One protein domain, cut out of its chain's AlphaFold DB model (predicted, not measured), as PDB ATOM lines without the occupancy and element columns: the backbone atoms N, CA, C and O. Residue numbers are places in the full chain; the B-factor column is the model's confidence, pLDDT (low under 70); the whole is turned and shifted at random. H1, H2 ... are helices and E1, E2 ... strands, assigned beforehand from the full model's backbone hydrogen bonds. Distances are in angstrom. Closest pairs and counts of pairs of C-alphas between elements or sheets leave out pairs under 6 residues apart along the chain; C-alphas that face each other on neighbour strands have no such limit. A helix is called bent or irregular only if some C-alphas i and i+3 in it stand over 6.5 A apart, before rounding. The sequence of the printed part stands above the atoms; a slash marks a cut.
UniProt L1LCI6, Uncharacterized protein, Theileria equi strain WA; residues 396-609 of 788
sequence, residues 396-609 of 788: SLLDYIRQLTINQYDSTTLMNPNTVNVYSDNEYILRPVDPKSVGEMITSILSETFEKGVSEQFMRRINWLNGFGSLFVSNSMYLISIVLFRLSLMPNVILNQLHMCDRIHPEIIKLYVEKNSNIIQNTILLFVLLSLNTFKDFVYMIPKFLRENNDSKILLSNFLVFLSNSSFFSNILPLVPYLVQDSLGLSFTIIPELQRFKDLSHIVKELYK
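This is residues 396 to 609 of the 788 residues of an uncharacterized protein of Theileria equi strain WA (UniProt L1LCI6). The domain is a rod of mostly aligned helices, with the bent helix H5 in the middle, the long H6 and H1 beside it, and a small three-stranded sheet packed on H7. Toward one end H8 leads through H9 into H10, which runs back along H8. The 214 printed residues include ten named helices and three strands, in the order H1 E1 E2 H2 H3 H4 E3 H5 H6 H7 H8 H9 H10, mostly helix; the sheet, E1 - E2 - E3, is antiparallel. The whole is compact, with a radius of gyration of the C-alphas of 19.7 A and spans of 68 by 31 by 30 A.

E1, residues 423 to 425, and E2, residues 428 to 433, form an antiparallel hairpin, N 423 and O 430 being 2.9 A apart. E3, residues 471 to 474, is antiparallel to E2, with N 431 and O 473 at 2.8 A. H7, residues 552 to 572, is on the sheet at a height of 8.6 A; its closest C-alphas to E3 are Asn 565 and Val 473, 5.4 A. H5, residues 475 to 498, was assigned as one helix by its hydrogen bonds but is bent, C-alphas 488 and 491 being 7.2 A apart; its arms H5a, 475 to 488, and H5b, 491 to 498, stand at a steep tilt of 48 degrees. H6, residues 506 to 545, touches H5a with residues 516 to 520 alone, closest at C-alphas Ile 520 and Leu 484, 6.8 A. H1, residues 396 to 409, touches H6, closest at C-alphas Leu 398 and Thr 523, 6.3 A. H1, H5a, H6 and H7 form an up-and-down bundle, each running against the one before. H2, residues 435 to 449, touches H5a with residues 441 to 445 alone, closest at C-alphas Ile 445 and Arg 486, 7.0 A. H3, residues 456 to 461, is close but not clearly touching H8, residues 575 to 590. H4, residues 463 to 467, only just touches H2, with 3 pairs of C-alphas within 8 A. H9, residues 592 to 597, only just touches H8, with 3 such pairs, and only at the corner. H10, residues 599 to 607, touches H8 at a shallow tilt of 6 degrees, opposite ways, closest at C-alphas Ser 601 and Gln 581, 6.3 A. O i to N i+4 pairs are all within hydrogen-bond range in H2, H3, H5a, H5b, H7, H8 and H10, against 9 of 10 in H1, 34 of 36 in H6, 0 of 1 in H4 and 0 of 2 in H9; O i to N i+3 gives 2 of 2 in H4 and 2 of 3 in H9.

H1 begins at C-alpha 396, (-13.711, -38.101, 31.190), and is irregular, C-alphas 406 and 409 being 7.3 A apart. H6 spans 58.0 A and is only just irregular, with 6.8 A between C-alphas 540 and 543. H7 spans 30.4 A, and H10 ends at C-alpha 607, (-15.572, -19.247, 19.168).

The C-alphas of Asp 502 and Asn 549 are farthest apart, at 69.5 A. The printed part has no cut, and the link from H1 to E1, 13 residues, is long. Mean pLDDT of the printed part is 71.9; 73 residues are under 70, among them 408 to 428 and 448 to 468.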
ATOM      1  N   SER A 396     -12.677 -37.405  30.411       74.06
ATOM      2  CA  SER A 396     -13.711 -38.101  31.190       74.06
ATOM      3  C   SER A 396     -15.103 -37.959  30.563       74.06
ATOM      4  O   SER A 396     -15.889 -38.907  30.541       74.06
ATOM      5  N   LEU A 397     -15.412 -36.767  30.052       77.94
ATOM      6  CA  LEU A 397     -16.672 -36.471  29.384       77.94
ATOM      7  C   LEU A 397     -16.787 -37.226  28.055       77.94
ATOM      8  O   LEU A 397     -17.827 -37.821  27.779       77.94
ATOM      9  N   LEU A 398     -15.738 -37.209  27.232       82.06
ATOM     10  CA  LEU A 398     -15.728 -37.883  25.937       82.06
ATOM     11  C   LEU A 398     -15.838 -39.403  26.098       82.06
ATOM     12  O   LEU A 398     -16.529 -40.037  25.303       82.06
ATOM     13  N   ASP A 399     -15.236 -39.989  27.135       76.94
ATOM     14  CA  ASP A 399     -15.415 -41.408  27.466       76.94
ATOM     15  C   ASP A 399     -16.868 -41.740  27.807       76.94
ATOM     16  O   ASP A 399     -17.432 -42.711  27.295       76.94
ATOM     17  N   TYR A 400     -17.511 -40.896  28.609       75.62
ATOM     18  CA  TYR A 400     -18.919 -41.057  28.946       75.62
ATOM     19  C   TYR A 400     -19.836 -40.898  27.715       75.62
ATOM     20  O   TYR A 400     -20.722 -41.721  27.476       75.62
ATOM     21  N   ILE A 401     -19.594 -39.889  26.871       78.75
ATOM     22  CA  ILE A 401     -20.335 -39.689  25.613       78.75
ATOM     23  C   ILE A 401     -20.124 -40.863  24.656       78.75
ATOM     24  O   ILE A 401     -21.071 -41.281  23.984       78.75
ATOM     25  N   ARG A 402     -18.914 -41.430  24.603       80.12
ATOM     26  CA  ARG A 402     -18.608 -42.627  23.810       80.12
ATOM     27  C   ARG A 402     -19.462 -43.806  24.261       80.12
ATOM     28  O   ARG A 402     -20.100 -44.427  23.414       80.12
ATOM     29  N   GLN A 403     -19.539 -44.062  25.568       78.19
ATOM     30  CA  GLN A 403     -20.391 -45.117  26.127       78.19
ATOM     31  C   GLN A 403     -21.866 -44.886  25.801       78.19
ATOM     32  O   GLN A 403     -22.524 -45.789  25.290       78.19
ATOM     33  N   LEU A 404     -22.378 -43.668  26.016       75.94
ATOM     34  CA  LEU A 404     -23.759 -43.342  25.658       75.94
ATOM     35  C   LEU A 404     -24.025 -43.550  24.170       75.94
ATOM     36  O   LEU A 404     -25.084 -44.057  23.823       75.94
ATOM     37  N   THR A 405     -23.090 -43.167  23.299       75.88
ATOM     38  CA  THR A 405     -23.270 -43.259  21.845       75.88
ATOM     39  C   THR A 405     -23.240 -44.699  21.345       75.88
ATOM     40  O   THR A 405     -24.042 -45.052  20.487       75.88
ATOM     41  N   ILE A 406     -22.376 -45.544  21.912       74.12
ATOM     42  CA  ILE A 406     -22.359 -46.987  21.629       74.12
ATOM     43  C   ILE A 406     -23.665 -47.632  22.121       74.12
ATOM     44  O   ILE A 406     -24.310 -48.364  21.375       74.12
ATOM     45  N   ASN A 407     -24.113 -47.269  23.325       70.12
ATOM     46  CA  ASN A 407     -25.304 -47.830  23.966       70.12
ATOM     47  C   ASN A 407     -26.605 -47.114  23.560       70.12
ATOM     48  O   ASN A 407     -27.628 -47.249  24.226       70.12
ATOM     49  N   GLN A 408     -26.611 -46.316  22.487       67.19
ATOM     50  CA  GLN A 408     -27.830 -45.654  21.995       67.19
ATOM     51  C   GLN A 408     -28.912 -46.641  21.546       67.19
ATOM     52  O   GLN A 408     -30.070 -46.239  21.415       67.19
ATOM     53  N   TYR A 409     -28.514 -47.889  21.308       63.97
ATOM     54  CA  TYR A 409     -29.298 -48.926  20.646       63.97
ATOM     55  C   TYR A 409     -29.321 -50.239  21.443       63.97
ATOM     56  O   TYR A 409     -29.783 -51.245  20.922       63.97
ATOM     57  N   ASP A 410     -28.810 -50.231  22.679       56.00
ATOM     58  CA  ASP A 410     -28.793 -51.395  23.567       56.00
ATOM     59  C   ASP A 410     -29.948 -51.289  24.580       56.00
ATOM     60  O   ASP A 410     -30.156 -50.246  25.208       56.00
ATOM     61  N   SER A 411     -30.724 -52.363  24.732       49.78
ATOM     62  CA  SER A 411     -31.890 -52.428  25.625       49.78
ATOM     63  C   SER A 411     -31.511 -52.513  27.110       49.78
ATOM     64  O   SER A 411     -32.377 -52.380  27.977       49.78
ATOM     65  N   THR A 412     -30.227 -52.721  27.419       44.03
ATOM     66  CA  THR A 412     -29.746 -53.144  28.745       44.03
ATOM     67  C   THR A 412     -29.224 -52.025  29.662       44.03
ATOM     68  O   THR A 412     -28.962 -52.276  30.841       44.03
ATOM     69  N   THR A 413     -29.091 -50.774  29.204       42.12
ATOM     70  CA  THR A 413     -28.471 -49.714  30.030       42.12
ATOM     71  C   THR A 413     -29.384 -49.087  31.101       42.12
ATOM     72  O   THR A 413     -30.357 -48.400  30.791       42.12
ATOM     73  N   LEU A 414     -28.980 -49.309  32.364       39.69
ATOM     74  CA  LEU A 414     -29.345 -48.704  33.663       39.69
ATOM     75  C   LEU A 414     -30.378 -47.554  33.659       39.69
ATOM     76  O   LEU A 414     -30.089 -46.407  33.315       39.69
ATOM     77  N   MET A 415     -31.574 -47.867  34.171       38.97
ATOM     78  CA  MET A 415     -32.616 -46.902  34.523       38.97
ATOM     79  C   MET A 415     -32.254 -46.108  35.786       38.97
ATOM     80  O   MET A 415     -31.953 -46.692  36.824       38.97
ATOM     81  N   ASN A 416     -32.414 -44.781  35.735       35.31
ATOM     82  CA  ASN A 416     -32.641 -43.972  36.933       35.31
ATOM     83  C   ASN A 416     -34.176 -43.839  37.109       35.31
ATOM     84  O   ASN A 416     -34.831 -43.331  36.193       35.31
ATOM     85  N   PRO A 417     -34.781 -44.302  38.219       31.73
ATOM     86  CA  PRO A 417     -36.223 -44.581  38.321       31.73
ATOM     87  C   PRO A 417     -37.159 -43.357  38.399       31.73
ATOM     88  O   PRO A 417     -38.358 -43.523  38.601       31.73
ATOM     89  N   ASN A 418     -36.662 -42.129  38.217       35.06
ATOM     90  CA  ASN A 418     -37.418 -40.913  38.553       35.06
ATOM     91  C   ASN A 418     -37.973 -40.106  37.363       35.06
ATOM     92  O   ASN A 418     -38.439 -38.988  37.573       35.06
ATOM     93  N   THR A 419     -37.965 -40.614  36.127       41.59
ATOM     94  CA  THR A 419     -38.531 -39.870  34.980       41.59
ATOM     95  C   THR A 419     -39.751 -40.561  34.385       41.59
ATOM     96  O   THR A 419     -39.638 -41.583  33.714       41.59
ATOM     97  N   VAL A 420     -40.910 -39.958  34.645       38.81
ATOM     98  CA  VAL A 420     -42.234 -40.271  34.098       38.81
ATOM     99  C   VAL A 420     -42.197 -40.196  32.558       38.81
ATOM    100  O   VAL A 420     -41.631 -39.255  32.009       38.81
ATOM    101  N   ASN A 421     -42.815 -41.178  31.886       46.09
ATOM    102  CA  ASN A 421     -42.966 -41.351  30.425       46.09
ATOM    103  C   ASN A 421     -41.765 -41.937  29.658       46.09
ATOM    104  O   ASN A 421     -41.228 -41.327  28.735       46.09
ATOM    105  N   VAL A 422     -41.393 -43.175  29.988       52.28
ATOM    106  CA  VAL A 422     -40.540 -44.020  29.138       52.28
ATOM    107  C   VAL A 422     -41.434 -44.977  28.349       52.28
ATOM    108  O   VAL A 422     -42.239 -45.691  28.945       52.28
ATOM    109  N   TYR A 423     -41.304 -44.992  27.022       51.09
ATOM    110  CA  TYR A 423     -41.950 -45.982  26.165       51.09
ATOM    111  C   TYR A 423     -40.961 -47.122  25.911       51.09
ATOM    112  O   TYR A 423     -39.901 -46.905  25.320       51.09
ATOM    113  N   SER A 424     -41.298 -48.327  26.368       50.88
ATOM    114  CA  SER A 424     -40.583 -49.546  25.997       50.88
ATOM    115  C   SER A 424     -41.258 -50.157  24.770       50.88
ATOM    116  O   SER A 424     -42.332 -50.748  24.889       50.88
ATOM    117  N   ASP A 425     -40.640 -50.012  23.600       53.31
ATOM    118  CA  ASP A 425     -40.830 -51.009  22.540       53.31
ATOM    119  C   ASP A 425     -39.941 -52.201  22.931       53.31
ATOM    120  O   ASP A 425     -38.893 -51.963  23.527       53.31
ATOM    121  N   ASN A 426     -40.326 -53.453  22.663       49.06
ATOM    122  CA  ASN A 426     -39.710 -54.674  23.237       49.06
ATOM    123  C   ASN A 426     -38.171 -54.828  23.053       49.06
ATOM    124  O   ASN A 426     -37.589 -55.776  23.572       49.06
ATOM    125  N   GLU A 427     -37.510 -53.893  22.367       56.31
ATOM    126  CA  GLU A 427     -36.067 -53.833  22.109       56.31
ATOM    127  C   GLU A 427     -35.423 -52.460  22.427       56.31
ATOM    128  O   GLU A 427     -34.200 -52.363  22.452       56.31
ATOM    129  N   TYR A 428     -36.193 -51.395  22.716       63.03
ATOM    130  CA  TYR A 428     -35.661 -50.032  22.896       63.03
ATOM    131  C   TYR A 428     -36.334 -49.237  24.017       63.03
ATOM    132  O   TYR A 428     -37.558 -49.202  24.149       63.03
ATOM    133  N   ILE A 429     -35.516 -48.480  24.756       70.19
ATOM    134  CA  ILE A 429     -35.962 -47.466  25.719       70.19
ATOM    135  C   ILE A 429     -36.044 -46.112  25.002       70.19
ATOM    136  O   ILE A 429     -35.039 -45.405  24.847       70.19
ATOM    137  N   LEU A 430     -37.252 -45.749  24.565       76.06
ATOM    138  CA  LEU A 430     -37.520 -44.503  23.849       76.06
ATOM    139  C   LEU A 430     -38.209 -43.472  24.752       76.06
ATOM    140  O   LEU A 430     -39.047 -43.800  25.594       76.06
ATOM    141  N   ARG A 431     -37.870 -42.198  24.550       78.00
ATOM    142  CA  ARG A 431     -38.492 -41.051  25.218       78.00
ATOM    143  C   ARG A 431     -39.258 -40.198  24.209       78.00
ATOM    144  O   ARG A 431     -38.661 -39.824  23.196       78.00
ATOM    145  N   PRO A 432     -40.531 -39.856  24.471       82.00
ATOM    146  CA  PRO A 432     -41.224 -38.832  23.705       82.00
ATOM    147  C   PRO A 432     -40.601 -37.468  24.011       82.00
ATOM    148  O   PRO A 432     -40.365 -37.128  25.170       82.00
ATOM    149  N   VAL A 433     -40.324 -36.693  22.967       84.06
ATOM    150  CA  VAL A 433     -39.754 -35.351  23.067       84.06
ATOM    151  C   VAL A 433     -40.546 -34.410  22.176       84.06
ATOM    152  O   VAL A 433     -40.788 -34.687  21.005       84.06
ATOM    153  N   ASP A 434     -40.938 -33.280  22.741       81.94
ATOM    154  CA  ASP A 434     -41.715 -32.215  22.112       81.94
ATOM    155  C   ASP A 434     -41.135 -30.840  22.519       81.94
ATOM    156  O   ASP A 434     -40.267 -30.761  23.396       81.94
ATOM    157  N   PRO A 435     -41.561 -29.724  21.895       80.25
ATOM    158  CA  PRO A 435     -41.054 -28.395  22.247       80.25
ATOM    159  C   PRO A 435     -41.193 -28.066  23.732       80.25
ATOM    160  O   PRO A 435     -40.318 -27.424  24.316       80.25
ATOM    161  N   LYS A 436     -42.290 -28.518  24.346       78.44
ATOM    162  CA  LYS A 436     -42.615 -28.237  25.739       78.44
ATOM    163  C   LYS A 436     -41.639 -28.932  26.685       78.44
ATOM    164  O   LYS A 436     -41.056 -28.265  27.529       78.44
ATOM    165  N   SER A 437     -41.397 -30.226  26.502       79.75
ATOM    166  CA  SER A 437     -40.464 -31.027  27.304       79.75
ATOM    167  C   SER A 437     -39.013 -30.572  27.148       79.75
ATOM    168  O   SER A 437     -38.285 -30.526  28.139       79.75
ATOM    169  N   VAL A 438     -38.581 -30.164  25.947       79.56
ATOM    170  CA  VAL A 438     -37.254 -29.538  25.764       79.56
ATOM    171  C   VAL A 438     -37.190 -28.194  26.494       79.56
ATOM    172  O   VAL A 438     -36.194 -27.903  27.157       79.56
ATOM    173  N   GLY A 439     -38.252 -27.389  26.418       77.56
ATOM    174  CA  GLY A 439     -38.364 -26.131  27.155       77.56
ATOM    175  C   GLY A 439     -38.318 -26.324  28.673       77.56
ATOM    176  O   GLY A 439     -37.567 -25.626  29.352       77.56
ATOM    177  N   GLU A 440     -39.058 -27.296  29.208       78.56
ATOM    178  CA  GLU A 440     -39.048 -27.684  30.625       78.56
ATOM    179  C   GLU A 440     -37.666 -28.186  31.055       78.56
ATOM    180  O   GLU A 440     -37.172 -27.781  32.105       78.56
ATOM    181  N   MET A 441     -36.993 -28.980  30.217       78.50
ATOM    182  CA  MET A 441     -35.625 -29.447  30.454       78.50
ATOM    183  C   MET A 441     -34.633 -28.281  30.545       78.50
ATOM    184  O   MET A 441     -33.868 -28.200  31.503       78.50
ATOM    185  N   ILE A 442     -34.664 -27.350  29.588       78.88
ATOM    186  CA  ILE A 442     -33.816 -26.149  29.614       78.88
ATOM    187  C   ILE A 442     -34.138 -25.299  30.849       78.88
ATOM    188  O   ILE A 442     -33.226 -24.869  31.550       78.88
ATOM    189  N   THR A 443     -35.422 -25.095  31.155       77.38
ATOM    190  CA  THR A 443     -35.869 -24.318  32.323       77.38
ATOM    191  C   THR A 443     -35.389 -24.944  33.624       77.38
ATOM    192  O   THR A 443     -34.878 -24.233  34.484       77.38
ATOM    193  N   SER A 444     -35.497 -26.268  33.751       76.62
ATOM    194  CA  SER A 444     -35.007 -27.024  34.900       76.62
ATOM    195  C   SER A 444     -33.499 -26.832  35.067       76.62
ATOM    196  O   SER A 444     -33.074 -26.368  36.123       76.62
ATOM    197  N   ILE A 445     -32.707 -27.047  34.010       75.94
ATOM    198  CA  ILE A 445     -31.248 -26.857  34.055       75.94
ATOM    199  C   ILE A 445     -30.890 -25.412  34.432       75.94
ATOM    200  O   ILE A 445     -29.995 -25.172  35.242       75.94
ATOM    201  N   LEU A 446     -31.585 -24.423  33.870       74.38
ATOM    202  CA  LEU A 446     -31.341 -23.021  34.191       74.38
ATOM    203  C   LEU A 446     -31.747 -22.674  35.624       74.38
ATOM    204  O   LEU A 446     -31.041 -21.912  36.271       74.38
ATOM    205  N   SER A 447     -32.844 -23.228  36.138       73.69
ATOM    206  CA  SER A 447     -33.268 -23.023  37.529       73.69
ATOM    207  C   SER A 447     -32.298 -23.656  38.532       73.69
ATOM    208  O   SER A 447     -32.057 -23.078  39.585       73.69
ATOM    209  N   GLU A 448     -31.672 -24.784  38.175       69.50
ATOM    210  CA  GLU A 448     -30.552 -25.365  38.933       69.50
ATOM    211  C   GLU A 448     -29.306 -24.465  38.886       69.50
ATOM    212  O   GLU A 448     -28.487 -24.474  39.803       69.50
ATOM    213  N   THR A 449     -29.151 -23.692  37.808       67.00
ATOM    214  CA  THR A 449     -27.970 -22.861  37.547       67.00
ATOM    215  C   THR A 449     -28.077 -21.446  38.139       67.00
ATOM    216  O   THR A 449     -27.072 -20.897  38.594       67.00
ATOM    217  N   PHE A 450     -29.268 -20.839  38.137       66.75
ATOM    218  CA  PHE A 450     -29.515 -19.459  38.570       66.75
ATOM    219  C   PHE A 450     -30.527 -19.419  39.721       66.75
ATOM    220  O   PHE A 450     -31.715 -19.655  39.516       66.75
ATOM    221  N   GLU A 451     -30.086 -19.002  40.915       59.31
ATOM    222  CA  GLU A 451     -30.938 -18.904  42.119       59.31
ATOM    223  C   GLU A 451     -32.171 -17.998  41.940       59.31
ATOM    224  O   GLU A 451     -33.208 -18.230  42.556       59.31
ATOM    225  N   LYS A 452     -32.082 -16.963  41.092       57.22
ATOM    226  CA  LYS A 452     -33.177 -16.002  40.846       57.22
ATOM    227  C   LYS A 452     -34.164 -16.441  39.753       57.22
ATOM    228  O   LYS A 452     -35.088 -15.691  39.444       57.22
ATOM    229  N   GLY A 453     -33.991 -17.636  39.187       54.78
ATOM    230  CA  GLY A 453     -34.836 -18.154  38.113       54.78
ATOM    231  C   GLY A 453     -34.597 -17.489  36.752       54.78
ATOM    232  O   GLY A 453     -33.783 -16.582  36.587       54.78
ATOM    233  N   VAL A 454     -35.307 -17.988  35.741       61.03
ATOM    234  CA  VAL A 454     -35.183 -17.562  34.340       61.03
ATOM    235  C   VAL A 454     -36.192 -16.457  34.045       61.03
ATOM    236  O   VAL A 454     -37.369 -16.598  34.367       61.03
ATOM    237  N   SER A 455     -35.766 -15.360  33.409       59.44
ATOM    238  CA  SER A 455     -36.707 -14.300  33.019       59.44
ATOM    239  C   SER A 455     -37.728 -14.802  31.986       59.44
ATOM    240  O   SER A 455     -37.397 -15.553  31.068       59.44
ATOM    241  N   GLU A 456     -38.970 -14.326  32.067       58.41
ATOM    242  CA  GLU A 456     -40.016 -14.654  31.087       58.41
ATOM    243  C   GLU A 456     -39.623 -14.218  29.658       58.41
ATOM    244  O   GLU A 456     -39.983 -14.855  28.671       58.41
ATOM    245  N   GLN A 457     -38.804 -13.164  29.537       56.94
ATOM    246  CA  GLN A 457     -38.222 -12.715  28.270       56.94
ATOM    247  C   GLN A 457     -37.240 -13.727  27.675       56.94
ATOM    248  O   GLN A 457     -37.227 -13.904  26.459       56.94
ATOM    249  N   PHE A 458     -36.442 -14.401  28.506       61.62
ATOM    250  CA  PHE A 458     -35.553 -15.474  28.067       61.62
ATOM    251  C   PHE A 458     -36.374 -16.649  27.525       61.62
ATOM    252  O   PHE A 458     -36.124 -17.091  26.412       61.62
ATOM    253  N   MET A 459     -37.438 -17.064  28.224       63.50
ATOM    254  CA  MET A 459     -38.346 -18.114  27.735       63.50
ATOM    255  C   MET A 459     -39.058 -17.725  26.432       63.50
ATOM    256  O   MET A 459     -39.148 -18.538  25.515       63.50
ATOM    257  N   ARG A 460     -39.485 -16.463  26.290       61.34
ATOM    258  CA  ARG A 460     -40.064 -15.936  25.037       61.34
ATOM    259  C   ARG A 460     -39.055 -15.873  23.882       61.34
ATOM    260  O   ARG A 460     -39.463 -15.933  22.724       61.34
ATOM    261  N   ARG A 461     -37.748 -15.766  24.156       57.06
ATOM    262  CA  ARG A 461     -36.694 -15.855  23.123       57.06
ATOM    263  C   ARG A 461     -36.479 -17.284  22.623       57.06
ATOM    264  O   ARG A 461     -36.074 -17.449  21.477       57.06
ATOM    265  N   ILE A 462     -36.886 -18.302  23.387       62.19
ATOM    266  CA  ILE A 462     -36.916 -19.718  22.970       62.19
ATOM    267  C   ILE A 462     -38.132 -20.010  22.046       62.19
ATOM    268  O   ILE A 462     -38.589 -21.137  21.894       62.19
ATOM    269  N   ASN A 463     -38.653 -19.009  21.330       54.91
ATOM    270  CA  ASN A 463     -39.713 -19.196  20.329       54.91
ATOM    271  C   ASN A 463     -39.270 -20.017  19.101       54.91
ATOM    272  O   ASN A 463     -40.089 -20.349  18.248       54.91
ATOM    273  N   TRP A 464     -37.987 -20.367  18.979       61.66
ATOM    274  CA  TRP A 464     -37.479 -21.177  17.865       61.66
ATOM    275  C   TRP A 464     -37.707 -22.681  18.068       61.66
ATOM    276  O   TRP A 464     -37.635 -23.434  17.098       61.66
ATOM    277  N   LEU A 465     -38.054 -23.114  19.288       61.62
ATOM    278  CA  LEU A 465     -38.563 -24.467  19.539       61.62
ATOM    279  C   LEU A 465     -39.915 -24.712  18.852       61.62
ATOM    280  O   LEU A 465     -40.281 -25.858  18.648       61.62
ATOM    281  N   ASN A 466     -40.635 -23.675  18.412       60.28
ATOM    282  CA  ASN A 466     -41.914 -23.849  17.713       60.28
ATOM    283  C   ASN A 466     -41.765 -24.540  16.341       60.28
ATOM    284  O   ASN A 466     -42.740 -25.058  15.808       60.28
ATOM    285  N   GLY A 467     -40.553 -24.566  15.768       58.66
ATOM    286  CA  GLY A 467     -40.241 -25.348  14.564       58.66
ATOM    287  C   GLY A 467     -39.884 -26.814  14.844       58.66
ATOM    288  O   GLY A 467     -39.711 -27.593  13.905       58.66
ATOM    289  N   PHE A 468     -39.744 -27.190  16.118       68.38
ATOM    290  CA  PHE A 468     -39.472 -28.551  16.561       68.38
ATOM    291  C   PHE A 468     -40.803 -29.317  16.658       68.38
ATOM    292  O   PHE A 468     -41.742 -28.872  17.305       68.38
ATOM    293  N   GLY A 469     -40.922 -30.444  15.954       72.38
ATOM    294  CA  GLY A 469     -42.088 -31.329  16.062       72.38
ATOM    295  C   GLY A 469     -41.898 -32.367  17.166       72.38
ATOM    296  O   GLY A 469     -40.769 -32.620  17.578       72.38
ATOM    297  N   SER A 470     -42.985 -32.997  17.611       82.94
ATOM    298  CA  SER A 470     -42.905 -34.138  18.530       82.94
ATOM    299  C   SER A 470     -42.266 -35.353  17.845       82.94
ATOM    300  O   SER A 470     -42.551 -35.619  16.676       82.94
ATOM    301  N   LEU A 471     -41.392 -36.072  18.551       86.44
ATOM    302  CA  LEU A 471     -40.675 -37.257  18.057       86.44
ATOM    303  C   LEU A 471     -40.204 -38.151  19.219       86.44
ATOM    304  O   LEU A 471     -40.185 -37.715  20.368       86.44
ATOM    305  N   PHE A 472     -39.797 -39.392  18.937       84.56
ATOM    306  CA  PHE A 472     -39.237 -40.303  19.952       84.56
ATOM    307  C   PHE A 472     -37.733 -40.473  19.779       84.56
ATOM    308  O   PHE A 472     -37.292 -40.863  18.701       84.56
ATOM    309  N   VAL A 473     -36.953 -40.260  20.834       85.06
ATOM    310  CA  VAL A 473     -35.488 -40.443  20.824       85.06
ATOM    311  C   VAL A 473     -35.052 -41.537  21.778       85.06
ATOM    312  O   VAL A 473     -35.754 -41.844  22.742       85.06
ATOM    313  N   SER A 474     -33.858 -42.089  21.566       82.00
ATOM    314  CA  SER A 474     -33.265 -42.982  22.560       82.00
ATOM    315  C   SER A 474     -32.909 -42.233  23.848       82.00
ATOM    316  O   SER A 474     -32.554 -41.048  23.837       82.00
ATOM    317  N   ASN A 475     -32.974 -42.933  24.980       77.81
ATOM    318  CA  ASN A 475     -32.603 -42.377  26.284       77.81
ATOM    319  C   ASN A 475     -31.180 -41.785  26.282       77.81
ATOM    320  O   ASN A 475     -30.966 -40.686  26.788       77.81
ATOM    321  N   SER A 476     -30.225 -42.469  25.652       78.94
ATOM    322  CA  SER A 476     -28.840 -42.002  25.530       78.94
ATOM    323  C   SER A 476     -28.738 -40.697  24.735       78.94
ATOM    324  O   SER A 476     -28.000 -39.797  25.125       78.94
ATOM    325  N   MET A 477     -29.524 -40.542  23.663       83.69
ATOM    326  CA  MET A 477     -29.584 -39.298  22.887       83.69
ATOM    327  C   MET A 477     -30.161 -38.141  23.718       83.69
ATOM    328  O   MET A 477     -29.641 -37.022  23.699       83.69
ATOM    329  N   TYR A 478     -31.204 -38.415  24.501       81.81
ATOM    330  CA  TYR A 478     -31.766 -37.444  25.435       81.81
ATOM    331  C   TYR A 478     -30.734 -37.016  26.497       81.81
ATOM    332  O   TYR A 478     -30.540 -35.821  26.719       81.81
ATOM    333  N   LEU A 479     -29.984 -37.959  27.077       78.94
ATOM    334  CA  LEU A 479     -28.908 -37.660  28.031       78.94
ATOM    335  C   LEU A 479     -27.790 -36.816  27.404       78.94
ATOM    336  O   LEU A 479     -27.396 -35.812  27.993       78.94
ATOM    337  N   ILE A 480     -27.332 -37.148  26.191       82.88
ATOM    338  CA  ILE A 480     -26.331 -36.345  25.464       82.88
ATOM    339  C   ILE A 480     -26.823 -34.899  25.273       82.88
ATOM    340  O   ILE A 480     -26.040 -33.958  25.413       82.88
ATOM    341  N   SER A 481     -28.117 -34.688  25.006       85.06
ATOM    342  CA  SER A 481     -28.668 -33.329  24.889       85.06
ATOM    343  C   SER A 481     -28.637 -32.546  26.204       85.06
ATOM    344  O   SER A 481     -28.254 -31.376  26.203       85.06
ATOM    345  N   ILE A 482     -28.946 -33.195  27.334       81.38
ATOM    346  CA  ILE A 482     -28.818 -32.595  28.673       81.38
ATOM    347  C   ILE A 482     -27.367 -32.192  28.927       81.38
ATOM    348  O   ILE A 482     -27.106 -31.075  29.378       81.38
ATOM    349  N   VAL A 483     -26.425 -33.086  28.609       81.81
ATOM    350  CA  VAL A 483     -24.988 -32.830  28.743       81.81
ATOM    351  C   VAL A 483     -24.582 -31.589  27.956       81.81
ATOM    352  O   VAL A 483     -23.971 -30.685  28.521       81.81
ATOM    353  N   LEU A 484     -24.983 -31.490  26.689       85.62
ATOM    354  CA  LEU A 484     -24.673 -30.325  25.861       85.62
ATOM    355  C   LEU A 484     -25.257 -29.029  26.412       85.62
ATOM    356  O   LEU A 484     -24.553 -28.020  26.441       85.62
ATOM    357  N   PHE A 485     -26.512 -29.029  26.869       82.44
ATOM    358  CA  PHE A 485     -27.107 -27.828  27.458       82.44
ATOM    359  C   PHE A 485     -26.406 -27.417  28.756       82.44
ATOM    360  O   PHE A 485     -26.142 -26.231  28.949       82.44
ATOM    361  N   ARG A 486     -26.009 -28.376  29.601       80.56
ATOM    362  CA  ARG A 486     -25.212 -28.102  30.807       80.56
ATOM    363  C   ARG A 486     -23.832 -27.527  30.469       80.56
ATOM    364  O   ARG A 486     -23.458 -26.502  31.032       80.56
ATOM    365  N   LEU A 487     -23.116 -28.109  29.505       81.06
ATOM    366  CA  LEU A 487     -21.822 -27.588  29.029       81.06
ATOM    367  C   LEU A 487     -21.948 -26.178  28.443       81.06
ATOM    368  O   LEU A 487     -21.090 -25.324  28.658       81.06
ATOM    369  N   SER A 488     -23.045 -25.907  27.737       81.25
ATOM    370  CA  SER A 488     -23.335 -24.588  27.161       81.25
ATOM    371  C   SER A 488     -23.489 -23.508  28.237       81.25
ATOM    372  O   SER A 488     -23.112 -22.359  28.022       81.25
ATOM    373  N   LEU A 489     -24.009 -23.871  29.411       78.38
ATOM    374  CA  LEU A 489     -24.216 -22.954  30.535       78.38
ATOM    375  C   LEU A 489     -22.999 -22.835  31.459       78.38
ATOM    376  O   LEU A 489     -22.897 -21.865  32.209       78.38
ATOM    377  N   MET A 490     -22.048 -23.768  31.376       75.44
ATOM    378  CA  MET A 490     -20.856 -23.826  32.227       75.44
ATOM    379  C   MET A 490     -20.052 -22.511  32.294       75.44
ATOM    380  O   MET A 490     -19.730 -22.090  33.409       75.44
ATOM    381  N   PRO A 491     -19.791 -21.787  31.178       74.31
ATOM    382  CA  PRO A 491     -19.084 -20.506  31.221       74.31
ATOM    383  C   PRO A 491     -19.768 -19.474  32.107       74.31
ATOM    384  O   PRO A 491     -19.118 -18.672  32.771       74.31
ATOM    385  N   ASN A 492     -21.095 -19.499  32.111       73.62
ATOM    386  CA  ASN A 492     -21.891 -18.556  32.855       73.62
ATOM    387  C   ASN A 492     -21.859 -18.855  34.356       73.62
ATOM    388  O   ASN A 492     -21.635 -17.961  35.170       73.62
ATOM    389  N   VAL A 493     -22.001 -20.128  34.727       70.94
ATOM    390  CA  VAL A 493     -21.925 -20.500  36.144       70.94
ATOM    391  C   VAL A 493     -20.560 -20.164  36.720       70.94
ATOM    392  O   VAL A 493     -20.460 -19.679  37.845       70.94
ATOM    393  N   ILE A 494     -19.515 -20.359  35.919       70.19
ATOM    394  CA  ILE A 494     -18.159 -19.985  36.293       70.19
ATOM    395  C   ILE A 494     -18.049 -18.477  36.419       70.19
ATOM    396  O   ILE A 494     -17.648 -18.023  37.476       70.19
ATOM    397  N   LEU A 495     -18.487 -17.680  35.444       70.56
ATOM    398  CA  LEU A 495     -18.491 -16.216  35.570       70.56
ATOM    399  C   LEU A 495     -19.178 -15.719  36.850       70.56
ATOM    400  O   LEU A 495     -18.619 -14.872  37.548       70.56
ATOM    401  N   ASN A 496     -20.335 -16.284  37.198       68.56
ATOM    402  CA  ASN A 496     -21.045 -15.954  38.437       68.56
ATOM    403  C   ASN A 496     -20.237 -16.320  39.692       68.56
ATOM    404  O   ASN A 496     -20.267 -15.592  40.682       68.56
ATOM    405  N   GLN A 497     -19.496 -17.427  39.658       66.62
ATOM    406  CA  GLN A 497     -18.608 -17.833  40.745       66.62
ATOM    407  C   GLN A 497     -17.340 -16.977  40.817       66.62
ATOM    408  O   GLN A 497     -16.951 -16.553  41.902       66.62
ATOM    409  N   LEU A 498     -16.720 -16.680  39.676       64.19
ATOM    410  CA  LEU A 498     -15.497 -15.889  39.578       64.19
ATOM    411  C   LEU A 498     -15.712 -14.423  39.923       64.19
ATOM    412  O   LEU A 498     -14.769 -13.772  40.351       64.19
ATOM    413  N   HIS A 499     -16.932 -13.899  39.790       62.47
ATOM    414  CA  HIS A 499     -17.276 -12.583  40.324       62.47
ATOM    415  C   HIS A 499     -16.952 -12.458  41.823       62.47
ATOM    416  O   HIS A 499     -16.554 -11.393  42.274       62.47
ATOM    417  N   MET A 500     -17.070 -13.549  42.585       59.31
ATOM    418  CA  MET A 500     -16.734 -13.570  44.014       59.31
ATOM    419  C   MET A 500     -15.217 -13.628  44.277       59.31
ATOM    420  O   MET A 500     -14.794 -13.625  45.431       59.31
ATOM    421  N   CYS A 501     -14.401 -13.708  43.224       62.78
ATOM    422  CA  CYS A 501     -12.947 -13.741  43.278       62.78
ATOM    423  C   CYS A 501     -12.385 -12.512  42.548       62.78
ATOM    424  O   CYS A 501     -12.250 -12.504  41.325       62.78
ATOM    425  N   ASP A 502     -11.984 -11.485  43.299       57.44
ATOM    426  CA  ASP A 502     -11.507 -10.197  42.760       57.44
ATOM    427  C   ASP A 502     -10.282 -10.291  41.823       57.44
ATOM    428  O   ASP A 502      -9.951  -9.326  41.134       57.44
ATOM    429  N   ARG A 503      -9.602 -11.444  41.774       59.69
ATOM    430  CA  ARG A 503      -8.253 -11.612  41.206       59.69
ATOM    431  C   ARG A 503      -8.192 -12.283  39.827       59.69
ATOM    432  O   ARG A 503      -7.099 -12.461  39.295       59.69
ATOM    433  N   ILE A 504      -9.319 -12.678  39.229       64.75
ATOM    434  CA  ILE A 504      -9.280 -13.488  37.998       64.75
ATOM    435  C   ILE A 504      -9.293 -12.614  36.751       64.75
ATOM    436  O   ILE A 504     -10.257 -11.907  36.454       64.75
ATOM    437  N   HIS A 505      -8.197 -12.703  36.000       70.62
ATOM    438  CA  HIS A 505      -7.984 -11.926  34.791       70.62
ATOM    439  C   HIS A 505      -8.925 -12.343  33.644       70.62
ATOM    440  O   HIS A 505      -9.173 -13.539  33.453       70.62
ATOM    441  N   PRO A 506      -9.369 -11.387  32.798       74.19
ATOM    442  CA  PRO A 506     -10.183 -11.667  31.612       74.19
ATOM    443  C   PRO A 506      -9.591 -12.735  30.676       74.19
ATOM    444  O   PRO A 506     -10.335 -13.482  30.046       74.19
ATOM    445  N   GLU A 507      -8.259 -12.839  30.606       77.50
ATOM    446  CA  GLU A 507      -7.554 -13.834  29.784       77.50
ATOM    447  C   GLU A 507      -7.860 -15.281  30.187       77.50
ATOM    448  O   GLU A 507      -8.021 -16.136  29.318       77.50
ATOM    449  N   ILE A 508      -7.980 -15.556  31.489       77.44
ATOM    450  CA  ILE A 508      -8.290 -16.897  32.007       77.44
ATOM    451  C   ILE A 508      -9.719 -17.283  31.640       77.44
ATOM    452  O   ILE A 508      -9.982 -18.402  31.208       77.44
ATOM    453  N   ILE A 509     -10.638 -16.325  31.744       76.44
ATOM    454  CA  ILE A 509     -12.039 -16.520  31.376       76.44
ATOM    455  C   ILE A 509     -12.153 -16.756  29.866       76.44
ATOM    456  O   ILE A 509     -12.857 -17.669  29.442       76.44
ATOM    457  N   LYS A 510     -11.422 -15.990  29.045       78.06
ATOM    458  CA  LYS A 510     -11.354 -16.212  27.593       78.06
ATOM    459  C   LYS A 510     -10.854 -17.623  27.264       78.06
ATOM    460  O   LYS A 510     -11.516 -18.322  26.501       78.06
ATOM    461  N   LEU A 511      -9.741 -18.046  27.868       81.62
ATOM    462  CA  LEU A 511      -9.176 -19.389  27.692       81.62
ATOM    463  C   LEU A 511     -10.171 -20.483  28.102       81.62
ATOM    464  O   LEU A 511     -10.317 -21.488  27.409       81.62
ATOM    465  N   TYR A 512     -10.893 -20.270  29.201       78.81
ATOM    466  CA  TYR A 512     -11.929 -21.183  29.665       78.81
ATOM    467  C   TYR A 512     -13.074 -21.322  28.648       78.81
ATOM    468  O   TYR A 512     -13.470 -22.436  28.300       78.81
ATOM    469  N   VAL A 513     -13.590 -20.198  28.139       78.50
ATOM    470  CA  VAL A 513     -14.647 -20.173  27.113       78.50
ATOM    471  C   VAL A 513     -14.193 -20.871  25.833       78.50
ATOM    472  O   VAL A 513     -14.958 -21.636  25.247       78.50
ATOM    473  N   GLU A 514     -12.949 -20.644  25.414       82.88
ATOM    474  CA  GLU A 514     -12.352 -21.299  24.251       82.88
ATOM    475  C   GLU A 514     -12.268 -22.815  24.431       82.88
ATOM    476  O   GLU A 514     -12.766 -23.569  23.593       82.88
ATOM    477  N   LYS A 515     -11.726 -23.271  25.565       83.94
ATOM    478  CA  LYS A 515     -11.648 -24.697  25.895       83.94
ATOM    479  C   LYS A 515     -13.031 -25.339  25.974       83.94
ATOM    480  O   LYS A 515     -13.228 -26.398  25.392       83.94
ATOM    481  N   ASN A 516     -14.011 -24.690  26.600       82.38
ATOM    482  CA  ASN A 516     -15.375 -25.213  26.657       82.38
ATOM    483  C   ASN A 516     -16.041 -25.288  25.269       82.38
ATOM    484  O   ASN A 516     -16.746 -26.254  24.975       82.38
ATOM    485  N   SER A 517     -15.794 -24.309  24.388       84.38
ATOM    486  CA  SER A 517     -16.246 -24.384  22.991       84.38
ATOM    487  C   SER A 517     -15.664 -25.613  22.287       84.38
ATOM    488  O   SER A 517     -16.407 -26.357  21.646       84.38
ATOM    489  N   ASN A 518     -14.364 -25.874  22.461       86.25
ATOM    490  CA  ASN A 518     -13.703 -27.047  21.886       86.25
ATOM    491  C   ASN A 518     -14.298 -28.357  22.425       86.25
ATOM    492  O   ASN A 518     -14.604 -29.243  21.633       86.25
ATOM    493  N   ILE A 519     -14.569 -28.447  23.730       85.44
ATOM    494  CA  ILE A 519     -15.208 -29.621  24.348       85.44
ATOM    495  C   ILE A 519     -16.589 -29.892  23.737       85.44
ATOM    496  O   ILE A 519     -16.918 -31.035  23.404       85.44
ATOM    497  N   ILE A 520     -17.404 -28.850  23.552       85.00
ATOM    498  CA  ILE A 520     -18.722 -28.968  22.916       85.00
ATOM    499  C   ILE A 520     -18.573 -29.455  21.472       85.00
ATOM    500  O   ILE A 520     -19.268 -30.387  21.065       85.00
ATOM    501  N   GLN A 521     -17.647 -28.871  20.706       85.25
ATOM    502  CA  GLN A 521     -17.377 -29.280  19.326       85.25
ATOM    503  C   GLN A 521     -16.911 -30.738  19.242       85.25
ATOM    504  O   GLN A 521     -17.442 -31.493  18.428       85.25
ATOM    505  N   ASN A 522     -15.998 -31.155  20.118       86.94
ATOM    506  CA  ASN A 522     -15.482 -32.521  20.183       86.94
ATOM    507  C   ASN A 522     -16.564 -33.519  20.609       86.94
ATOM    508  O   ASN A 522     -16.654 -34.599  20.030       86.94
ATOM    509  N   THR A 523     -17.453 -33.136  21.528       84.31
ATOM    510  CA  THR A 523     -18.625 -33.940  21.915       84.31
ATOM    511  C   THR A 523     -19.550 -34.187  20.720       84.31
ATOM    512  O   THR A 523     -19.962 -35.321  20.465       84.31
ATOM    513  N   ILE A 524     -19.852 -33.139  19.949       83.50
ATOM    514  CA  ILE A 524     -20.692 -33.232  18.745       83.50
ATOM    515  C   ILE A 524     -20.004 -34.071  17.660       83.50
ATOM    516  O   ILE A 524     -20.653 -34.907  17.033       83.50
ATOM    517  N   LEU A 525     -18.704 -33.862  17.430       85.06
ATOM    518  CA  LEU A 525     -17.923 -34.599  16.435       85.06
ATOM    519  C   LEU A 525     -17.860 -36.093  16.774       85.06
ATOM    520  O   LEU A 525     -18.091 -36.928  15.900       85.06
ATOM    521  N   LEU A 526     -17.595 -36.423  18.040       85.44
ATOM    522  CA  LEU A 526     -17.561 -37.797  18.531       85.44
ATOM    523  C   LEU A 526     -18.906 -38.491  18.303       85.44
ATOM    524  O   LEU A 526     -18.928 -39.602  17.776       85.44
ATOM    525  N   PHE A 527     -20.015 -37.816  18.624       79.75
ATOM    526  CA  PHE A 527     -21.356 -38.320  18.325       79.75
ATOM    527  C   PHE A 527     -21.531 -38.591  16.824       79.75
ATOM    528  O   PHE A 527     -21.888 -39.702  16.446       79.75
ATOM    529  N   VAL A 528     -21.218 -37.621  15.955       78.94
ATOM    530  CA  VAL A 528     -21.367 -37.774  14.494       78.94
ATOM    531  C   VAL A 528     -20.563 -38.963  13.964       78.94
ATOM    532  O   VAL A 528     -21.095 -39.759  13.192       78.94
ATOM    533  N   LEU A 529     -19.298 -39.095  14.369       81.62
ATOM    534  CA  LEU A 529     -18.410 -40.157  13.893       81.62
ATOM    535  C   LEU A 529     -18.867 -41.541  14.361       81.62
ATOM    536  O   LEU A 529     -18.910 -42.476  13.562       81.62
ATOM    537  N   LEU A 530     -19.237 -41.673  15.636       78.44
ATOM    538  CA  LEU A 530     -19.698 -42.946  16.183       78.44
ATOM    539  C   LEU A 530     -21.061 -43.340  15.615       78.44
ATOM    540  O   LEU A 530     -21.210 -44.484  15.198       78.44
ATOM    541  N   SER A 531     -22.016 -42.409  15.510       75.31
ATOM    542  CA  SER A 531     -23.323 -42.677  14.898       75.31
ATOM    543  C   SER A 531     -23.212 -43.048  13.416       75.31
ATOM    544  O   SER A 531     -23.977 -43.877  12.931       75.31
ATOM    545  N   LEU A 532     -22.261 -42.466  12.677       76.44
ATOM    546  CA  LEU A 532     -21.995 -42.859  11.291       76.44
ATOM    547  C   LEU A 532     -21.413 -44.269  11.192       76.44
ATOM    548  O   LEU A 532     -21.826 -45.024  10.314       76.44
ATOM    549  N   ASN A 533     -20.483 -44.630  12.077       79.25
ATOM    550  CA  ASN A 533     -19.904 -45.972  12.103       79.25
ATOM    551  C   ASN A 533     -20.952 -47.026  12.476       79.25
ATOM    552  O   ASN A 533     -21.118 -47.989  11.732       79.25
ATOM    553  N   THR A 534     -21.723 -46.806  13.546       75.88
ATOM    554  CA  THR A 534     -22.793 -47.733  13.956       75.88
ATOM    555  C   THR A 534     -23.851 -47.882  12.870       75.88
ATOM    556  O   THR A 534     -24.288 -48.994  12.575       75.88
ATOM    557  N   PHE A 535     -24.219 -46.785  12.204       77.62
ATOM    558  CA  PHE A 535     -25.145 -46.840  11.079       77.62
ATOM    559  C   PHE A 535     -24.562 -47.596   9.877       77.62
ATOM    560  O   PHE A 535     -25.269 -48.363   9.225       77.62
ATOM    561  N   LYS A 536     -23.275 -47.415   9.570       79.31
ATOM    562  CA  LYS A 536     -22.604 -48.140   8.484       79.31
ATOM    563  C   LYS A 536     -22.600 -49.647   8.746       79.31
ATOM    564  O   LYS A 536     -22.931 -50.415   7.843       79.31
ATOM    565  N   ASP A 537     -22.283 -50.055   9.972       72.62
ATOM    566  CA  ASP A 537     -22.311 -51.459  10.392       72.62
ATOM    567  C   ASP A 537     -23.726 -52.036  10.290       72.62
ATOM    568  O   ASP A 537     -23.917 -53.119   9.733       72.62
ATOM    569  N   PHE A 538     -24.733 -51.276  10.725       75.31
ATOM    570  CA  PHE A 538     -26.139 -51.632  10.556       75.31
ATOM    571  C   PHE A 538     -26.515 -51.823   9.075       75.31
ATOM    572  O   PHE A 538     -27.084 -52.857   8.720       75.31
ATOM    573  N   VAL A 539     -26.132 -50.897   8.186       76.62
ATOM    574  CA  VAL A 539     -26.407 -51.008   6.742       76.62
ATOM    575  C   VAL A 539     -25.764 -52.253   6.129       76.62
ATOM    576  O   VAL A 539     -26.404 -52.935   5.328       76.62
ATOM    577  N   TYR A 540     -24.539 -52.608   6.527       76.06
ATOM    578  CA  TYR A 540     -23.891 -53.840   6.061       76.06
ATOM    579  C   TYR A 540     -24.607 -55.120   6.506       76.06
ATOM    580  O   TYR A 540     -24.450 -56.160   5.859       76.06
ATOM    581  N   MET A 541     -25.397 -55.066   7.578       68.75
ATOM    582  CA  MET A 541     -26.173 -56.212   8.049       68.75
ATOM    583  C   MET A 541     -27.522 -56.363   7.335       68.75
ATOM    584  O   MET A 541     -28.024 -57.484   7.246       68.75
ATOM    585  N   ILE A 542     -28.082 -55.294   6.754       72.62
ATOM    586  CA  ILE A 542     -29.386 -55.321   6.062       72.62
ATOM    587  C   ILE A 542     -29.487 -56.451   5.018       72.62
ATOM    588  O   ILE A 542     -30.468 -57.197   5.060       72.62
ATOM    589  N   PRO A 543     -28.508 -56.669   4.109       69.69
ATOM    590  CA  PRO A 543     -28.616 -57.732   3.108       69.69
ATOM    591  C   PRO A 543     -28.666 -59.145   3.700       69.69
ATOM    592  O   PRO A 543     -29.166 -60.053   3.035       69.69
ATOM    593  N   LYS A 544     -28.135 -59.352   4.916       67.25
ATOM    594  CA  LYS A 544     -28.219 -60.637   5.625       67.25
ATOM    595  C   LYS A 544     -29.640 -60.857   6.143       67.25
ATOM    596  O   LYS A 544     -30.254 -61.859   5.793       67.25
ATOM    597  N   PHE A 545     -30.188 -59.875   6.855       63.59
ATOM    598  CA  PHE A 545     -31.527 -59.938   7.452       63.59
ATOM    599  C   PHE A 545     -32.664 -59.946   6.417       63.59
ATOM    600  O   PHE A 545     -33.665 -60.640   6.580       63.59
ATOM    601  N   LEU A 546     -32.502 -59.257   5.280       64.31
ATOM    602  CA  LEU A 546     -33.493 -59.282   4.195       64.31
ATOM    603  C   LEU A 546     -33.692 -60.677   3.569       64.31
ATOM    604  O   LEU A 546     -34.676 -60.872   2.848       64.31
ATOM    605  N   ARG A 547     -32.805 -61.651   3.814       61.53
ATOM    606  CA  ARG A 547     -32.972 -63.038   3.340       61.53
ATOM    607  C   ARG A 547     -33.939 -63.854   4.200       61.53
ATOM    608  O   ARG A 547     -34.532 -64.788   3.674       61.53
ATOM    609  N   GLU A 548     -34.146 -63.477   5.460       59.78
ATOM    610  CA  GLU A 548     -34.861 -64.295   6.455       59.78
ATOM    611  C   GLU A 548     -36.353 -63.916   6.624       59.78
ATOM    612  O   GLU A 548     -37.058 -64.512   7.429       59.78
ATOM    613  N   ASN A 549     -36.876 -63.005   5.785       54.59
ATOM    614  CA  ASN A 549     -38.281 -62.550   5.652       54.59
ATOM    615  C   ASN A 549     -38.968 -61.945   6.897       54.59
ATOM    616  O   ASN A 549     -39.800 -61.060   6.705       54.59
ATOM    617  N   ASN A 550     -38.627 -62.335   8.125       56.38
ATOM    618  CA  ASN A 550     -39.335 -61.906   9.339       56.38
ATOM    619  C   ASN A 550     -38.789 -60.612   9.986       56.38
ATOM    620  O   ASN A 550     -39.511 -59.975  10.749       56.38
ATOM    621  N   ASP A 551     -37.589 -60.150   9.615       69.25
ATOM    622  CA  ASP A 551     -36.892 -59.075  10.353       69.25
ATOM    623  C   ASP A 551     -37.020 -57.666   9.739       69.25
ATOM    624  O   ASP A 551     -36.489 -56.689  10.270       69.25
ATOM    625  N   SER A 552     -37.738 -57.500   8.621       72.75
ATOM    626  CA  SER A 552     -37.824 -56.208   7.911       72.75
ATOM    627  C   SER A 552     -38.505 -55.100   8.727       72.75
ATOM    628  O   SER A 552     -38.123 -53.934   8.614       72.75
ATOM    629  N   LYS A 553     -39.478 -55.454   9.577       76.19
ATOM    630  CA  LYS A 553     -40.156 -54.507  10.478       76.19
ATOM    631  C   LYS A 553     -39.228 -54.016  11.597       76.19
ATOM    632  O   LYS A 553     -39.256 -52.831  11.914       76.19
ATOM    633  N   ILE A 554     -38.372 -54.892  12.130       75.12
ATOM    634  CA  ILE A 554     -37.369 -54.543  13.151       75.12
ATOM    635  C   ILE A 554     -36.332 -53.588  12.548       75.12
ATOM    636  O   ILE A 554     -36.068 -52.518  13.095       75.12
ATOM    637  N   LEU A 555     -35.818 -53.905  11.353       78.88
ATOM    638  CA  LEU A 555     -34.888 -53.026  10.635       78.88
ATOM    639  C   LEU A 555     -35.481 -51.635  10.370       78.88
ATOM    640  O   LEU A 555     -34.778 -50.634  10.517       78.88
ATOM    641  N   LEU A 556     -36.764 -51.562  10.000       83.50
ATOM    642  CA  LEU A 556     -37.469 -50.297   9.797       83.50
ATOM    643  C   LEU A 556     -37.507 -49.462  11.084       83.50
ATOM    644  O   LEU A 556     -37.170 -48.277  11.047       83.50
ATOM    645  N   SER A 557     -37.875 -50.067  12.215       79.75
ATOM    646  CA  SER A 557     -37.875 -49.387  13.516       79.75
ATOM    647  C   SER A 557     -36.488 -48.842  13.862       79.75
ATOM    648  O   SER A 557     -36.363 -47.671  14.224       79.75
ATOM    649  N   ASN A 558     -35.430 -49.630  13.647       79.19
ATOM    650  CA  ASN A 558     -34.049 -49.215  13.916       79.19
ATOM    651  C   ASN A 558     -33.664 -47.994  13.072       79.19
ATOM    652  O   ASN A 558     -33.181 -46.993  13.605       79.19
ATOM    653  N   PHE A 559     -33.942 -48.034  11.765       85.19
ATOM    654  CA  PHE A 559     -33.730 -46.906  10.851       85.19
ATOM    655  C   PHE A 559     -34.430 -45.628  11.314       85.19
ATOM    656  O   PHE A 559     -33.845 -44.542  11.275       85.19
ATOM    657  N   LEU A 560     -35.689 -45.750  11.732       86.94
ATOM    658  CA  LEU A 560     -36.490 -44.618  12.176       86.94
ATOM    659  C   LEU A 560     -35.948 -44.023  13.480       86.94
ATOM    660  O   LEU A 560     -35.929 -42.800  13.612       86.94
ATOM    661  N   VAL A 561     -35.421 -44.845  14.393       83.56
ATOM    662  CA  VAL A 561     -34.723 -44.372  15.603       83.56
ATOM    663  C   VAL A 561     -33.419 -43.645  15.248       83.56
ATOM    664  O   VAL A 561     -33.179 -42.558  15.773       83.56
ATOM    665  N   PHE A 562     -32.607 -44.163  14.313       84.50
ATOM    666  CA  PHE A 562     -31.408 -43.460  13.818       84.50
ATOM    667  C   PHE A 562     -31.757 -42.079  13.251       84.50
ATOM    668  O   PHE A 562     -31.131 -41.071  13.598       84.50
ATOM    669  N   LEU A 563     -32.777 -42.029  12.395       87.81
ATOM    670  CA  LEU A 563     -33.215 -40.795  11.758       87.81
ATOM    671  C   LEU A 563     -33.827 -39.817  12.771       87.81
ATOM    672  O   LEU A 563     -33.564 -38.617  12.690       87.81
ATOM    673  N   SER A 564     -34.579 -40.321  13.750       88.25
ATOM    674  CA  SER A 564     -35.146 -39.519  14.833       88.25
ATOM    675  C   SER A 564     -34.064 -38.901  15.723       88.25
ATOM    676  O   SER A 564     -34.065 -37.686  15.925       88.25
ATOM    677  N   ASN A 565     -33.074 -39.686  16.165       86.38
ATOM    678  CA  ASN A 565     -31.944 -39.193  16.960       86.38
ATOM    679  C   ASN A 565     -31.149 -38.114  16.205       86.38
ATOM    680  O   ASN A 565     -30.863 -37.048  16.752       86.38
ATOM    681  N   SER A 566     -30.841 -38.356  14.925       86.38
ATOM    682  CA  SER A 566     -30.152 -37.379  14.067       86.38
ATOM    683  C   SER A 566     -30.977 -36.099  13.884       86.38
ATOM    684  O   SER A 566     -30.451 -34.989  14.007       86.38
ATOM    685  N   SER A 567     -32.286 -36.242  13.655       86.25
ATOM    686  CA  SER A 567     -33.220 -35.124  13.523       86.25
ATOM    687  C   SER A 567     -33.277 -34.294  14.805       86.25
ATOM    688  O   SER A 567     -33.069 -33.079  14.752       86.25
ATOM    689  N   PHE A 568     -33.457 -34.941  15.959       86.31
ATOM    690  CA  PHE A 568     -33.446 -34.298  17.269       86.31
ATOM    691  C   PHE A 568     -32.170 -33.491  17.482       86.31
ATOM    692  O   PHE A 568     -32.232 -32.284  17.716       86.31
ATOM    693  N   PHE A 569     -31.013 -34.132  17.306       85.00
ATOM    694  CA  PHE A 569     -29.725 -33.494  17.534       85.00
ATOM    695  C   PHE A 569     -29.481 -32.304  16.599       85.00
ATOM    696  O   PHE A 569     -29.033 -31.242  17.032       85.00
ATOM    697  N   SER A 570     -29.857 -32.439  15.322       82.69
ATOM    698  CA  SER A 570     -29.740 -31.366  14.326       82.69
ATOM    699  C   SER A 570     -30.596 -30.135  14.650       82.69
ATOM    700  O   SER A 570     -30.230 -29.017  14.274       82.69
ATOM    701  N   ASN A 571     -31.711 -30.332  15.362       81.00
ATOM    702  CA  ASN A 571     -32.642 -29.271  15.736       81.00
ATOM    703  C   ASN A 571     -32.274 -28.603  17.065       81.00
ATOM    704  O   ASN A 571     -32.478 -27.399  17.199       81.00
ATOM    705  N   ILE A 572     -31.699 -29.341  18.023       81.88
ATOM    706  CA  ILE A 572     -31.242 -28.750  19.290       81.88
ATOM    707  C   ILE A 572     -29.883 -28.064  19.169       81.88
ATOM    708  O   ILE A 572     -29.619 -27.112  19.894       81.88
ATOM    709  N   LEU A 573     -29.015 -28.512  18.255       80.69
ATOM    710  CA  LEU A 573     -27.657 -27.988  18.149       80.69
ATOM    711  C   LEU A 573     -27.621 -26.464  17.928       80.69
ATOM    712  O   LEU A 573     -26.871 -25.797  18.636       80.69
ATOM    713  N   PRO A 574     -28.451 -25.870  17.043       77.12
ATOM    714  CA  PRO A 574     -28.550 -24.421  16.901       77.12
ATOM    715  C   PRO A 574     -28.823 -23.682  18.206       77.12
ATOM    716  O   PRO A 574     -28.410 -22.538  18.310       77.12
ATOM    717  N   LEU A 575     -29.487 -24.310  19.182       76.94
ATOM    718  CA  LEU A 575     -29.854 -23.688  20.456       76.94
ATOM    719  C   LEU A 575     -28.642 -23.451  21.358       76.94
ATOM    720  O   LEU A 575     -28.661 -22.507  22.135       76.94
ATOM    721  N   VAL A 576     -27.583 -24.258  21.238       79.12
ATOM    722  CA  VAL A 576     -26.367 -24.170  22.066       79.12
ATOM    723  C   VAL A 576     -25.774 -22.752  22.112       79.12
ATOM    724  O   VAL A 576     -25.716 -22.181  23.201       79.12
ATOM    725  N   PRO A 577     -25.376 -22.121  20.987       75.56
ATOM    726  CA  PRO A 577     -24.763 -20.791  21.011       75.56
ATOM    727  C   PRO A 577     -25.706 -19.712  21.541       75.56
ATOM    728  O   PRO A 577     -25.250 -18.776  22.194       75.56
ATOM    729  N   TYR A 578     -27.008 -19.830  21.287       75.94
ATOM    730  CA  TYR A 578     -27.981 -18.868  21.791       75.94
ATOM    731  C   TYR A 578     -28.220 -19.033  23.288       75.94
ATOM    732  O   TYR A 578     -28.270 -18.035  23.996       75.94
ATOM    733  N   LEU A 579     -28.248 -20.271  23.788       77.56
ATOM    734  CA  LEU A 579     -28.299 -20.558  25.216       77.56
ATOM    735  C   LEU A 579     -27.086 -19.950  25.937       77.56
ATOM    736  O   LEU A 579     -27.243 -19.324  26.985       77.56
ATOM    737  N   VAL A 580     -25.885 -20.047  25.351       77.44
ATOM    738  CA  VAL A 580     -24.690 -19.374  25.892       77.44
ATOM    739  C   VAL A 580     -24.866 -17.851  25.868       77.44
ATOM    740  O   VAL A 580     -24.690 -17.196  26.891       77.44
ATOM    741  N   GLN A 581     -25.249 -17.271  24.727       74.50
ATOM    742  CA  GLN A 581     -25.361 -15.815  24.564       74.50
ATOM    743  C   GLN A 581     -26.431 -15.183  25.459       74.50
ATOM    744  O   GLN A 581     -26.153 -14.193  26.139       74.50
ATOM    745  N   ASP A 582     -27.641 -15.734  25.462       74.75
ATOM    746  CA  ASP A 582     -28.752 -15.199  26.243       74.75
ATOM    747  C   ASP A 582     -28.518 -15.401  27.740       74.75
ATOM    748  O   ASP A 582     -28.847 -14.516  28.532       74.75
ATOM    749  N   SER A 583     -27.893 -16.515  28.145       74.69
ATOM    750  CA  SER A 583     -27.553 -16.710  29.553       74.69
ATOM    751  C   SER A 583     -26.491 -15.699  30.003       74.69
ATOM    752  O   SER A 583     -26.639 -15.105  31.070       74.69
ATOM    753  N   LEU A 584     -25.457 -15.425  29.199       74.19
ATOM    754  CA  LEU A 584     -24.461 -14.393  29.521       74.19
ATOM    755  C   LEU A 584     -25.093 -13.004  29.636       74.19
ATOM    756  O   LEU A 584     -24.794 -12.268  30.574       74.19
ATOM    757  N   GLY A 585     -26.006 -12.664  28.721       71.81
ATOM    758  CA  GLY A 585     -26.778 -11.423  28.795       71.81
ATOM    759  C   GLY A 585     -27.595 -11.314  30.086       71.81
ATOM    760  O   GLY A 585     -27.624 -10.251  30.710       71.81
ATOM    761  N   LEU A 586     -28.207 -12.419  30.522       71.12
ATOM    762  CA  LEU A 586     -28.918 -12.492  31.796       71.12
ATOM    763  C   LEU A 586     -27.967 -12.233  32.975       71.12
ATOM    764  O   LEU A 586     -28.273 -11.410  33.831       71.12
ATOM    765  N   SER A 587     -26.789 -12.850  32.989       70.25
ATOM    766  CA  SER A 587     -25.825 -12.680  34.085       70.25
ATOM    767  C   SER A 587     -25.228 -11.283  34.158       70.25
ATOM    768  O   SER A 587     -25.118 -10.742  35.252       70.25
ATOM    769  N   PHE A 588     -24.959 -10.634  33.021       72.25
ATOM    770  CA  PHE A 588     -24.570  -9.215  32.993       72.25
ATOM    771  C   PHE A 588     -25.666  -8.278  33.511       72.25
ATOM    772  O   PHE A 588     -25.377  -7.163  33.944       72.25
ATOM    773  N   THR A 589     -26.926  -8.713  33.446       70.88
ATOM    774  CA  THR A 589     -28.069  -7.958  33.973       70.88
ATOM    775  C   THR A 589     -28.245  -8.195  35.474       70.88
ATOM    776  O   THR A 589     -28.577  -7.266  36.205       70.88
ATOM    777  N   ILE A 590     -28.022  -9.428  35.943       68.19
ATOM    778  CA  ILE A 590     -28.167  -9.809  37.355       68.19
ATOM    779  C   ILE A 590     -26.981  -9.320  38.204       68.19
ATOM    780  O   ILE A 590     -27.193  -8.967  39.364       68.19
ATOM    781  N   ILE A 591     -25.769  -9.294  37.638       69.44
ATOM    782  CA  ILE A 591     -24.515  -8.903  38.301       69.44
ATOM    783  C   ILE A 591     -23.832  -7.808  37.453       69.44
ATOM    784  O   ILE A 591     -23.084  -8.126  36.520       69.44
ATOM    785  N   PRO A 592     -24.109  -6.513  37.713       68.00
ATOM    786  CA  PRO A 592     -23.609  -5.390  36.911       68.00
ATOM    787  C   PRO A 592     -22.080  -5.324  36.786       68.00
ATOM    788  O   PRO A 592     -21.558  -4.882  35.766       68.00
ATOM    789  N   GLU A 593     -21.347  -5.803  37.784       68.12
ATOM    790  CA  GLU A 593     -19.884  -5.856  37.819       68.12
ATOM    791  C   GLU A 593     -19.308  -6.773  36.729       68.12
ATOM    792  O   GLU A 593     -18.190  -6.560  36.251       68.12
ATOM    793  N   LEU A 594     -20.086  -7.760  36.268       69.06
ATOM    794  CA  LEU A 594     -19.717  -8.600  35.133       69.06
ATOM    795  C   LEU A 594     -19.749  -7.839  33.798       69.06
ATOM    796  O   LEU A 594     -19.238  -8.356  32.809       69.06
ATOM    797  N   GLN A 595     -20.261  -6.601  33.732       70.12
ATOM    798  CA  GLN A 595     -20.207  -5.791  32.505       70.12
ATOM    799  C   GLN A 595     -18.776  -5.510  32.027       70.12
ATOM    800  O   GLN A 595     -18.574  -5.314  30.828       70.12
ATOM    801  N   ARG A 596     -17.766  -5.575  32.909       69.62
ATOM    802  CA  ARG A 596     -16.341  -5.510  32.517       69.62
ATOM    803  C   ARG A 596     -15.922  -6.629  31.556       69.62
ATOM    804  O   ARG A 596     -14.899  -6.534  30.891       69.62
ATOM    805  N   PHE A 597     -16.731  -7.681  31.475       70.31
ATOM    806  CA  PHE A 597     -16.554  -8.846  30.622       70.31
ATOM    807  C   PHE A 597     -17.485  -8.830  29.404       70.31
ATOM    808  O   PHE A 597     -17.687  -9.864  28.779       70.31
ATOM    809  N   LYS A 598     -18.070  -7.687  29.027       68.38
ATOM    810  CA  LYS A 598     -19.027  -7.607  27.906       68.38
ATOM    811  C   LYS A 598     -18.453  -8.128  26.580       68.38
ATOM    812  O   LYS A 598     -19.186  -8.747  25.803       68.38
ATOM    813  N   ASP A 599     -17.146  -7.976  26.373       70.25
ATOM    814  CA  ASP A 599     -16.429  -8.502  25.204       70.25
ATOM    815  C   ASP A 599     -16.430 -10.041  25.140       70.25
ATOM    816  O   ASP A 599     -16.305 -10.611  24.055       70.25
ATOM    817  N   LEU A 600     -16.685 -10.745  26.254       66.94
ATOM    818  CA  LEU A 600     -16.885 -12.199  26.237       66.94
ATOM    819  C   LEU A 600     -18.101 -12.619  25.415       66.94
ATOM    820  O   LEU A 600     -18.074 -13.690  24.819       66.94
ATOM    821  N   SER A 601     -19.134 -11.780  25.295       67.44
ATOM    822  CA  SER A 601     -20.251 -12.066  24.384       67.44
ATOM    823  C   SER A 601     -19.788 -12.116  22.922       67.44
ATOM    824  O   SER A 601     -20.239 -12.972  22.157       67.44
ATOM    825  N   HIS A 602     -18.857 -11.236  22.537       72.19
ATOM    826  CA  HIS A 602     -18.250 -11.243  21.208       72.19
ATOM    827  C   HIS A 602     -17.350 -12.470  21.016       72.19
ATOM    828  O   HIS A 602     -17.472 -13.167  20.013       72.19
ATOM    829  N   ILE A 603     -16.514 -12.788  22.007       68.88
ATOM    830  CA  ILE A 603     -15.644 -13.975  21.995       68.88
ATOM    831  C   ILE A 603     -16.472 -15.262  21.860       68.88
ATOM    832  O   ILE A 603     -16.139 -16.130  21.063       68.88
ATOM    833  N   VAL A 604     -17.594 -15.383  22.572       68.25
ATOM    834  CA  VAL A 604     -18.501 -16.536  22.446       68.25
ATOM    835  C   VAL A 604     -19.081 -16.637  21.038       68.25
ATOM    836  O   VAL A 604     -19.096 -17.728  20.469       68.25
ATOM    837  N   LYS A 605     -19.520 -15.520  20.446       70.25
ATOM    838  CA  LYS A 605     -19.990 -15.489  19.049       70.25
ATOM    839  C   LYS A 605     -18.909 -15.940  18.068       70.25
ATOM    840  O   LYS A 605     -19.219 -16.628  17.100       70.25
ATOM    841  N   GLU A 606     -17.664 -15.558  18.322       74.00
ATOM    842  CA  GLU A 606     -16.525 -15.914  17.485       74.00
ATOM    843  C   GLU A 606     -16.122 -17.387  17.638       74.00
ATOM    844  O   GLU A 606     -15.843 -18.044  16.638       74.00
ATOM    845  N   LEU A 607     -16.119 -17.923  18.862       71.00
ATOM    846  CA  LEU A 607     -15.572 -19.247  19.168       71.00
ATOM    847  C   LEU A 607     -16.587 -20.389  19.032       71.00
ATOM    848  O   LEU A 607     -16.193 -21.511  18.713       71.00
ATOM    849  N   TYR A 608     -17.887 -20.152  19.234       71.69
ATOM    850  CA  TYR A 608     -18.931 -21.190  19.160       71.69
ATOM    851  C   TYR A 608     -19.439 -21.400  17.720       71.69
ATOM    852  O   TYR A 608     -20.625 -21.234  17.414       71.69
ATOM    853  N   LYS A 609     -18.540 -21.790  16.805       69.31
ATOM    854  CA  LYS A 609     -18.847 -22.024  15.379       69.31
ATOM    855  C   LYS A 609     -19.455 -23.409  15.123       69.31
ATOM    856  O   LYS A 609     -18.889 -24.245  14.426       69.31
TER     857      LYS A 609